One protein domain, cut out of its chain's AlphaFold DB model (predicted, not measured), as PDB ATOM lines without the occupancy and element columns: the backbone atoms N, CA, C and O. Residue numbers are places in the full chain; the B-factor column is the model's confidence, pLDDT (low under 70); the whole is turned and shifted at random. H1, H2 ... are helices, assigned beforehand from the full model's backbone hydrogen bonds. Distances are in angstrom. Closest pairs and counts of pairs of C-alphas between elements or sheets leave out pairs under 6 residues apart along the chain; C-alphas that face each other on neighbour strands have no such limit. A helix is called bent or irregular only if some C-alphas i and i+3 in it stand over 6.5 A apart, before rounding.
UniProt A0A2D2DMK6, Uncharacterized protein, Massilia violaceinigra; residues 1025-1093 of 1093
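This is residues 1025 to 1093 of the 1093 residues of an uncharacterized protein of Massilia violaceinigra (UniProt A0A2D2DMK6). Three helices, H1, H3 and H5, stand in a row with H3 in the middle: H1 lies side by side with H3, and H5 crosses H3 on its other side. Two short helices, H2 and H4, run side by side, and H2 packs on H3. The residues before H1 and those after H5 lie at opposite ends of the longest axis. The printed part has 69 residues with five named helices, H1 to H5 in order along the chain, and no named strand; its class is all helix. It is compact, with a radius of gyration of the C-alphas of 11.7 A, yet elongated in outline, spanning 39 by 23 by 18 A.

The printed part begins at Phe 1025, with its C-alpha at (24.262, -22.200, -20.541). H1, residues 1035 to 1044, begins with C-alpha 1035 at (28.293, -34.049, -23.680) and is 14.5 A long from first to last C-alpha. H2, residues 1046 to 1051, measures 10.9 A and is irregular: C-alphas 1047 and 1050 are 7.3 A apart. H3, residues 1059 to 1068, measures 14.3 A. H4, residues 1070 to 1075, measures 10.5 A and is only just irregular, with C-alphas 1071 and 1074 6.9 A apart. H5, residues 1078 to 1089, is the longest helix at 17.7 A and ends with C-alpha 1089 at (48.172, -36.972, -11.107); it is irregular, with C-alphas 1079 and 1082 7.3 A apart.

H3 is the hub, touching the four other helices. H1 touches it at a shallow tilt of 10 degrees, the same way; their closest C-alphas, of Leu 1039 and Leu 1061, are 5.7 A apart. H5 touches H3 at a steep tilt of 60 degrees, with the closest C-alphas, of Ile 1063 and Val 1084, 5.5 A apart. H2 touches H3 at a steep tilt of 47 degrees, opposite ways, closest at the C-alphas of Gly 1046 and Ser 1065, 4.9 A. H4 touches H3 only at the corner by their link, and only just, with 3 pairs of C-alphas within 8 A; the closest, of Val 1066 and Val 1072, are 5.6 A apart. H2 and H4 touch at a shallow tilt of 6 degrees, the same way, closest at the C-alphas of Lys 1050 and Asp 1075, 5.4 A. The helix packing is part aligned, part crossed: leaving out H3 and H4, which touch only at the corner, 2 of the 4 pairs of helices that touch are at a shallow tilt. H1 is apart from H4 and H5, and H2 from H5. In H1 and H3 every O i to N i+4 pair is within hydrogen-bond range; H5 has 6 of 8, while H2 and H4 each have 0 of 2, beside 1 of 3 O i to N i+3 pairs.

The two C-alphas farthest apart, of Gln 1027 and Val 1093, are 40.2 A from each other. The printed part has no cut and ends at the chain's last residue, Val 1093. No link is long; H2 to H3 is short, with 7 residues, and the others are tight. The mean pLDDT of the printed part is 72.1, and 24 residues are under 70, among them residues 1043 to 1048 and 1089 to 1093.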
ATOM      1  N   PHE A1025      24.623 -20.789 -20.766       68.56
ATOM      2  CA  PHE A1025      24.262 -22.200 -20.541       68.56
ATOM      3  C   PHE A1025      22.844 -22.383 -19.978       68.56
ATOM      4  O   PHE A1025      22.121 -23.267 -20.422       68.56
ATOM      5  N   GLU A1026      22.422 -21.504 -19.068       67.44
ATOM      6  CA  GLU A1026      21.091 -21.515 -18.436       67.44
ATOM      7  C   GLU A1026      19.949 -21.229 -19.430       67.44
ATOM      8  O   GLU A1026      18.793 -21.543 -19.166       67.44
ATOM      9  N   GLN A1027      20.274 -20.661 -20.593       64.44
ATOM     10  CA  GLN A1027      19.329 -20.275 -21.643       64.44
ATOM     11  C   GLN A1027      19.321 -21.260 -22.827       64.44
ATOM     12  O   GLN A1027      18.677 -20.984 -23.847       64.44
ATOM     13  N   LEU A1028      20.061 -22.375 -22.735       72.31
ATOM     14  CA  LEU A1028      20.116 -23.414 -23.763       72.31
ATOM     15  C   LEU A1028      19.131 -24.550 -23.446       72.31
ATOM     16  O   LEU A1028      19.127 -25.070 -22.330       72.31
ATOM     17  N   PRO A1029      18.323 -25.003 -24.419       68.81
ATOM     18  CA  PRO A1029      17.386 -26.091 -24.176       68.81
ATOM     19  C   PRO A1029      18.123 -27.442 -24.026       68.81
ATOM     20  O   PRO A1029      19.155 -27.657 -24.677       68.81
ATOM     21  N   PRO A1030      17.583 -28.401 -23.243       67.06
ATOM     22  CA  PRO A1030      18.233 -29.688 -22.960       67.06
ATOM     23  C   PRO A1030      18.766 -30.471 -24.177       67.06
ATOM     24  O   PRO A1030      19.860 -31.023 -24.076       67.06
ATOM     25  N   PRO A1031      18.087 -30.500 -25.346       67.69
ATOM     26  CA  PRO A1031      18.576 -31.215 -26.529       67.69
ATOM     27  C   PRO A1031      19.869 -30.647 -27.135       67.69
ATOM     28  O   PRO A1031      20.540 -31.344 -27.892       67.69
ATOM     29  N   VAL A1032      20.207 -29.387 -26.843       73.75
ATOM     30  CA  VAL A1032      21.441 -28.730 -27.310       73.75
ATOM     31  C   VAL A1032      22.613 -29.069 -26.385       73.75
ATOM     32  O   VAL A1032      23.755 -29.177 -26.833       73.75
ATOM     33  N   MET A1033      22.334 -29.321 -25.102       68.56
ATOM     34  CA  MET A1033      23.322 -29.634 -24.065       68.56
ATOM     35  C   MET A1033      23.818 -31.088 -24.145       68.56
ATOM     36  O   MET A1033      23.675 -31.880 -23.215       68.56
ATOM     37  N   SER A1034      24.424 -31.461 -25.274       74.69
ATOM     38  CA  SER A1034      25.117 -32.745 -25.409       74.69
ATOM     39  C   SER A1034      26.467 -32.734 -24.684       74.69
ATOM     40  O   SER A1034      27.103 -31.686 -24.544       74.69
ATOM     41  N   GLU A1035      26.954 -33.911 -24.275       68.94
ATOM     42  CA  GLU A1035      28.293 -34.049 -23.680       68.94
ATOM     43  C   GLU A1035      29.379 -33.497 -24.618       68.94
ATOM     44  O   GLU A1035      30.280 -32.797 -24.168       68.94
ATOM     45  N   ALA A1036      29.257 -33.725 -25.931       71.38
ATOM     46  CA  ALA A1036      30.194 -33.215 -26.931       71.38
ATOM     47  C   ALA A1036      30.193 -31.677 -27.026       71.38
ATOM     48  O   ALA A1036      31.262 -31.070 -27.091       71.38
ATOM     49  N   PHE A1037      29.014 -31.047 -26.993       76.69
ATOM     50  CA  PHE A1037      28.881 -29.588 -27.006       76.69
ATOM     51  C   PHE A1037      29.446 -28.963 -25.724       76.69
ATOM     52  O   PHE A1037      30.277 -28.059 -25.798       76.69
ATOM     53  N   CYS A1038      29.074 -29.497 -24.555       73.31
ATOM     54  CA  CYS A1038      29.587 -29.029 -23.267       73.31
ATOM     55  C   CYS A1038      31.114 -29.159 -23.201       73.31
ATOM     56  O   CYS A1038      31.793 -28.252 -22.730       73.31
ATOM     57  N   LEU A1039      31.668 -30.259 -23.720       71.06
ATOM     58  CA  LEU A1039      33.110 -30.499 -23.750       71.06
ATOM     59  C   LEU A1039      33.836 -29.538 -24.700       71.06
ATOM     60  O   LEU A1039      34.934 -29.090 -24.379       71.06
ATOM     61  N   SER A1040      33.220 -29.171 -25.828       71.19
ATOM     62  CA  SER A1040      33.738 -28.131 -26.726       71.19
ATOM     63  C   SER A1040      33.738 -26.752 -26.056       71.19
ATOM     64  O   SER A1040      34.772 -26.092 -26.021       71.19
ATOM     65  N   ALA A1041      32.608 -26.345 -25.472       69.69
ATOM     66  CA  ALA A1041      32.436 -25.041 -24.831       69.69
ATOM     67  C   ALA A1041      33.371 -24.846 -23.620       69.69
ATOM     68  O   ALA A1041      33.980 -23.792 -23.447       69.69
ATOM     69  N   VAL A1042      33.538 -25.889 -22.805       71.00
ATOM     70  CA  VAL A1042      34.420 -25.884 -21.630       71.00
ATOM     71  C   VAL A1042      35.904 -25.885 -22.015       71.00
ATOM     72  O   VAL A1042      36.705 -25.252 -21.329       71.00
ATOM     73  N   ASN A1043      36.295 -26.560 -23.102       68.31
ATOM     74  CA  ASN A1043      37.686 -26.554 -23.574       68.31
ATOM     75  C   ASN A1043      38.140 -25.169 -24.057       68.31
ATOM     76  O   ASN A1043      39.318 -24.839 -23.932       68.31
ATOM     77  N   GLU A1044      37.223 -24.363 -24.595       63.97
ATOM     78  CA  GLU A1044      37.510 -22.995 -25.039       63.97
ATOM     79  C   GLU A1044      37.452 -21.985 -23.876       63.97
ATOM     80  O   GLU A1044      38.217 -21.020 -23.869       63.97
ATOM     81  N   GLN A1045      36.596 -22.211 -22.866       61.66
ATOM     82  CA  GLN A1045      36.374 -21.296 -21.734       61.66
ATOM     83  C   GLN A1045      36.189 -22.043 -20.393       61.66
ATOM     84  O   GLN A1045      35.085 -22.179 -19.865       61.66
ATOM     85  N   GLY A1046      37.294 -22.511 -19.797       56.56
ATOM     86  CA  GLY A1046      37.299 -23.442 -18.652       56.56
ATOM     87  C   GLY A1046      36.549 -23.026 -17.372       56.56
ATOM     88  O   GLY A1046      36.249 -23.888 -16.556       56.56
ATOM     89  N   TYR A1047      36.203 -21.749 -17.185       59.38
ATOM     90  CA  TYR A1047      35.487 -21.230 -16.002       59.38
ATOM     91  C   TYR A1047      33.964 -21.478 -16.018       59.38
ATOM     92  O   TYR A1047      33.269 -21.147 -15.058       59.38
ATOM     93  N   GLN A1048      33.434 -22.054 -17.098       64.94
ATOM     94  CA  GLN A1048      31.996 -22.259 -17.297       64.94
ATOM     95  C   GLN A1048      31.439 -23.533 -16.622       64.94
ATOM     96  O   GLN A1048      30.225 -23.730 -16.629       64.94
ATOM     97  N   LEU A1049      32.270 -24.394 -16.004       71.50
ATOM     98  CA  LEU A1049      31.809 -25.662 -15.397       71.50
ATOM     99  C   LEU A1049      30.694 -25.456 -14.358       71.50
ATOM    100  O   LEU A1049      29.773 -26.269 -14.280       71.50
ATOM    101  N   LYS A1050      30.745 -24.360 -13.590       70.94
ATOM    102  CA  LYS A1050      29.720 -24.016 -12.594       70.94
ATOM    103  C   LYS A1050      28.319 -23.821 -13.189       70.94
ATOM    104  O   LYS A1050      27.345 -24.060 -12.481       70.94
ATOM    105  N   HIS A1051      28.225 -23.453 -14.470       69.44
ATOM    106  CA  HIS A1051      26.968 -23.237 -15.194       69.44
ATOM    107  C   HIS A1051      26.497 -24.473 -15.974       69.44
ATOM    108  O   HIS A1051      25.380 -24.490 -16.481       69.44
ATOM    109  N   VAL A1052      27.314 -25.531 -16.061       71.12
ATOM    110  CA  VAL A1052      26.876 -26.816 -16.623       71.12
ATOM    111  C   VAL A1052      25.996 -27.521 -15.583       71.12
ATOM    112  O   VAL A1052      26.435 -27.640 -14.433       71.12
ATOM    113  N   PRO A1053      24.794 -28.019 -15.930       67.31
ATOM    114  CA  PRO A1053      23.940 -28.752 -14.998       67.31
ATOM    115  C   PRO A1053      24.685 -29.915 -14.320       67.31
ATOM    116  O   PRO A1053      25.463 -30.601 -14.995       67.31
ATOM    117  N   PRO A1054      24.494 -30.157 -13.008       70.25
ATOM    118  CA  PRO A1054      25.216 -31.197 -12.274       70.25
ATOM    119  C   PRO A1054      25.122 -32.589 -12.913       70.25
ATOM    120  O   PRO A1054      26.083 -33.354 -12.838       70.25
ATOM    121  N   GLU A1055      24.007 -32.901 -13.580       69.81
ATOM    122  CA  GLU A1055      23.752 -34.190 -14.232       69.81
ATOM    123  C   GLU A1055      24.634 -34.425 -15.469       69.81
ATOM    124  O   GLU A1055      24.879 -35.572 -15.844       69.81
ATOM    125  N   LEU A1056      25.138 -33.354 -16.092       71.75
ATOM    126  CA  LEU A1056      25.961 -33.395 -17.307       71.75
ATOM    127  C   LEU A1056      27.463 -33.220 -17.025       71.75
ATOM    128  O   LEU A1056      28.284 -33.306 -17.942       71.75
ATOM    129  N   ARG A1057      27.856 -33.017 -15.759       80.44
ATOM    130  CA  ARG A1057      29.262 -32.894 -15.332       80.44
ATOM    131  C   ARG A1057      29.944 -34.261 -15.272       80.44
ATOM    132  O   ARG A1057      30.251 -34.776 -14.198       80.44
ATOM    133  N   THR A1058      30.197 -34.865 -16.431       81.81
ATOM    134  CA  THR A1058      30.893 -36.159 -16.507       81.81
ATOM    135  C   THR A1058      32.342 -36.049 -16.022       81.81
ATOM    136  O   THR A1058      32.940 -34.969 -15.985       81.81
ATOM    137  N   LEU A1059      32.944 -37.186 -15.654       81.19
ATOM    138  CA  LEU A1059      34.346 -37.237 -15.229       81.19
ATOM    139  C   LEU A1059      35.287 -36.664 -16.306       81.19
ATOM    140  O   LEU A1059      36.225 -35.941 -15.979       81.19
ATOM    141  N   ALA A1060      35.009 -36.938 -17.586       78.69
ATOM    142  CA  ALA A1060      35.782 -36.417 -18.712       78.69
ATOM    143  C   ALA A1060      35.687 -34.886 -18.819       78.69
ATOM    144  O   ALA A1060      36.712 -34.219 -18.976       78.69
ATOM    145  N   LEU A1061      34.479 -34.331 -18.658       77.81
ATOM    146  CA  LEU A1061      34.230 -32.890 -18.666       77.81
ATOM    147  C   LEU A1061      34.942 -32.181 -17.505       77.81
ATOM    148  O   LEU A1061      35.592 -31.154 -17.698       77.81
ATOM    149  N   CYS A1062      34.875 -32.755 -16.302       80.69
ATOM    150  CA  CYS A1062      35.527 -32.200 -15.116       80.69
ATOM    151  C   CYS A1062      37.060 -32.222 -15.246       80.69
ATOM    152  O   CYS A1062      37.718 -31.242 -14.904       80.69
ATOM    153  N   ILE A1063      37.640 -33.296 -15.802       80.75
ATOM    154  CA  ILE A1063      39.084 -33.363 -16.087       80.75
ATOM    155  C   ILE A1063      39.486 -32.294 -17.113       80.75
ATOM    156  O   ILE A1063      40.499 -31.623 -16.919       80.75
ATOM    157  N   ALA A1064      38.710 -32.120 -18.187       75.38
ATOM    158  CA  ALA A1064      38.966 -31.100 -19.204       75.38
ATOM    159  C   ALA A1064      38.894 -29.673 -18.624       75.38
ATOM    160  O   ALA A1064      39.813 -28.881 -18.834       75.38
ATOM    161  N   SER A1065      37.873 -29.388 -17.807       75.44
ATOM    162  CA  SER A1065      37.678 -28.090 -17.136       75.44
ATOM    163  C   SER A1065      38.848 -27.732 -16.221       75.44
ATOM    164  O   SER A1065      39.413 -26.648 -16.326       75.44
ATOM    165  N   VAL A1066      39.255 -28.669 -15.354       79.25
ATOM    166  CA  VAL A1066      40.343 -28.448 -14.386       79.25
ATOM    167  C   VAL A1066      41.707 -28.345 -15.085       79.25
ATOM    168  O   VAL A1066      42.591 -27.640 -14.605       79.25
ATOM    169  N   ARG A1067      41.889 -28.992 -16.250       79.31
ATOM    170  CA  ARG A1067      43.077 -28.795 -17.104       79.31
ATOM    171  C   ARG A1067      43.124 -27.408 -17.732       79.31
ATOM    172  O   ARG A1067      44.209 -26.843 -17.828       79.31
ATOM    173  N   ALA A1068      41.980 -26.888 -18.172       71.94
ATOM    174  CA  ALA A1068      41.883 -25.552 -18.750       71.94
ATOM    175  C   ALA A1068      42.055 -24.456 -17.681       71.94
ATOM    176  O   ALA A1068      42.697 -23.441 -17.943       71.94
ATOM    177  N   ASN A1069      41.528 -24.667 -16.469       73.12
ATOM    178  CA  ASN A1069      41.697 -23.763 -15.334       73.12
ATOM    179  C   ASN A1069      41.669 -24.528 -13.996       73.12
ATOM    180  O   ASN A1069      40.645 -25.073 -13.589       73.12
ATOM    181  N   SER A1070      42.791 -24.526 -13.273       72.31
ATOM    182  CA  SER A1070      42.957 -25.299 -12.035       72.31
ATOM    183  C   SER A1070      42.084 -24.823 -10.867       72.31
ATOM    184  O   SER A1070      41.875 -25.587  -9.927       72.31
ATOM    185  N   TRP A1071      41.552 -23.598 -10.924       69.44
ATOM    186  CA  TRP A1071      40.705 -23.015  -9.872       69.44
ATOM    187  C   TRP A1071      39.273 -23.572  -9.894       69.44
ATOM    188  O   TRP A1071      38.527 -23.409  -8.939       69.44
ATOM    189  N   VAL A1072      38.904 -24.286 -10.959       75.06
ATOM    190  CA  VAL A1072      37.558 -24.838 -11.196       75.06
ATOM    191  C   VAL A1072      37.331 -26.155 -10.431       75.06
ATOM    192  O   VAL A1072      36.261 -26.756 -10.492       75.06
ATOM    193  N   ILE A1073      38.325 -26.622  -9.662       78.06
ATOM    194  CA  ILE A1073      38.222 -27.841  -8.844       78.06
ATOM    195  C   ILE A1073      37.108 -27.757  -7.786       78.06
ATOM    196  O   ILE A1073      36.502 -28.778  -7.453       78.06
ATOM    197  N   ASP A1074      36.797 -26.551  -7.307       77.19
ATOM    198  CA  ASP A1074      35.729 -26.317  -6.334       77.19
ATOM    199  C   ASP A1074      34.332 -26.517  -6.950       77.19
ATOM    200  O   ASP A1074      33.415 -26.981  -6.266       77.19
ATOM    201  N   ASP A1075      34.196 -26.310  -8.263       75.19
ATOM    202  CA  ASP A1075      32.949 -26.476  -9.023       75.19
ATOM    203  C   ASP A1075      32.703 -27.929  -9.484       75.19
ATOM    204  O   ASP A1075      31.624 -28.271  -9.982       75.19
ATOM    205  N   VAL A1076      33.686 -28.819  -9.304       80.44
ATOM    206  CA  VAL A1076      33.539 -30.256  -9.576       80.44
ATOM    207  C   VAL A1076      32.634 -30.886  -8.507       80.44
ATOM    208  O   VAL A1076      32.891 -30.696  -7.312       80.44
ATOM    209  N   PRO A1077      31.616 -31.688  -8.884       80.69
ATOM    210  CA  PRO A1077      30.777 -32.405  -7.927       80.69
ATOM    211  C   PRO A1077      31.609 -33.224  -6.936       80.69
ATOM    212  O   PRO A1077      32.520 -33.953  -7.336       80.69
ATOM    213  N   ALA A1078      31.275 -33.146  -5.645       81.00
ATOM    214  CA  ALA A1078      32.024 -33.809  -4.572       81.00
ATOM    215  C   ALA A1078      32.355 -35.300  -4.837       81.00
ATOM    216  O   ALA A1078      33.499 -35.681  -4.585       81.00
ATOM    217  N   PRO A1079      31.453 -36.129  -5.412       81.44
ATOM    218  CA  PRO A1079      31.747 -37.536  -5.715       81.44
ATOM    219  C   PRO A1079      32.833 -37.748  -6.782       81.44
ATOM    220  O   PRO A1079      33.430 -38.819  -6.843       81.44
ATOM    221  N   LEU A1080      33.078 -36.756  -7.644       83.19
ATOM    222  CA  LEU A1080      34.000 -36.860  -8.779       83.19
ATOM    223  C   LEU A1080      35.373 -36.235  -8.498       83.19
ATOM    224  O   LEU A1080      36.325 -36.535  -9.218       83.19
ATOM    225  N   ARG A1081      35.513 -35.408  -7.450       84.38
ATOM    226  CA  ARG A1081      36.756 -34.667  -7.150       84.38
ATOM    227  C   ARG A1081      37.979 -35.569  -6.989       84.38
ATOM    228  O   ARG A1081      39.015 -35.288  -7.589       84.38
ATOM    229  N   GLU A1082      37.870 -36.663  -6.234       81.69
ATOM    230  CA  GLU A1082      38.996 -37.595  -6.044       81.69
ATOM    231  C   GLU A1082      39.413 -38.278  -7.354       81.69
ATOM    232  O   GLU A1082      40.605 -38.405  -7.636       81.69
ATOM    233  N   ALA A1083      38.445 -38.663  -8.189       82.81
ATOM    234  CA  ALA A1083      38.707 -39.288  -9.483       82.81
ATOM    235  C   ALA A1083      39.360 -38.311 -10.478       82.81
ATOM    236  O   ALA A1083      40.272 -38.698 -11.209       82.81
ATOM    237  N   VAL A1084      38.944 -37.038 -10.475       83.38
ATOM    238  CA  VAL A1084      39.549 -35.970 -11.292       83.38
ATOM    239  C   VAL A1084      40.996 -35.719 -10.865       83.38
ATOM    240  O   VAL A1084      41.894 -35.743 -11.706       83.38
ATOM    241  N   LEU A1085      41.248 -35.537  -9.565       81.75
ATOM    242  CA  LEU A1085      42.597 -35.316  -9.030       81.75
ATOM    243  C   LEU A1085      43.519 -36.516  -9.293       81.75
ATOM    244  O   LEU A1085      44.669 -36.331  -9.694       81.75
ATOM    245  N   GLY A1086      43.006 -37.740  -9.137       80.31
ATOM    246  CA  GLY A1086      43.734 -38.968  -9.455       80.31
ATOM    247  C   GLY A1086      44.112 -39.072 -10.935       80.31
ATOM    248  O   GLY A1086      45.261 -39.376 -11.255       80.31
ATOM    249  N   ALA A1087      43.185 -38.753 -11.844       78.00
ATOM    250  CA  ALA A1087      43.436 -38.771 -13.285       78.00
ATOM    251  C   ALA A1087      44.463 -37.706 -13.726       78.00
ATOM    252  O   ALA A1087      45.297 -37.973 -14.598       78.00
ATOM    253  N   LEU A1088      44.447 -36.521 -13.104       75.06
ATOM    254  CA  LEU A1088      45.429 -35.456 -13.347       75.06
ATOM    255  C   LEU A1088      46.826 -35.827 -12.828       75.06
ATOM    256  O   LEU A1088      47.813 -35.573 -13.515       75.06
ATOM    257  N   ALA A1089      46.911 -36.492 -11.672       69.50
ATOM    258  CA  ALA A1089      48.172 -36.972 -11.107       69.50
ATOM    259  C   ALA A1089      48.829 -38.075 -11.961       69.50
ATOM    260  O   ALA A1089      50.052 -38.181 -12.010       69.50
ATOM    261  N   THR A1090      48.034 -38.876 -12.679       58.94
ATOM    262  CA  THR A1090      48.556 -39.891 -13.612       58.94
ATOM    263  C   THR A1090      49.006 -39.341 -14.967       58.94
ATOM    264  O   THR A1090      49.675 -40.065 -15.699       58.94
ATOM    265  N   SER A1091      48.681 -38.086 -15.316       50.25
ATOM    266  CA  SER A1091      49.118 -37.465 -16.579       50.25
ATOM    267  C   SER A1091      50.331 -36.537 -16.444       50.25
ATOM    268  O   SER A1091      50.685 -35.881 -17.418       50.25
ATOM    269  N   SER A1092      50.960 -36.465 -15.265       42.38
ATOM    270  CA  SER A1092      52.247 -35.788 -15.043       42.38
ATOM    271  C   SER A1092      53.400 -36.796 -14.920       42.38
ATOM    272  O   SER A1092      54.118 -36.814 -13.916       42.38
ATOM    273  N   VAL A1093      53.546 -37.641 -15.948       36.25
ATOM    274  CA  VAL A1093      54.771 -38.380 -16.299       36.25
ATOM    275  C   VAL A1093      55.074 -38.122 -17.764       36.25
ATOM    276  O   VAL A1093      54.122 -38.234 -18.571       36.25
TER     277      VAL A1093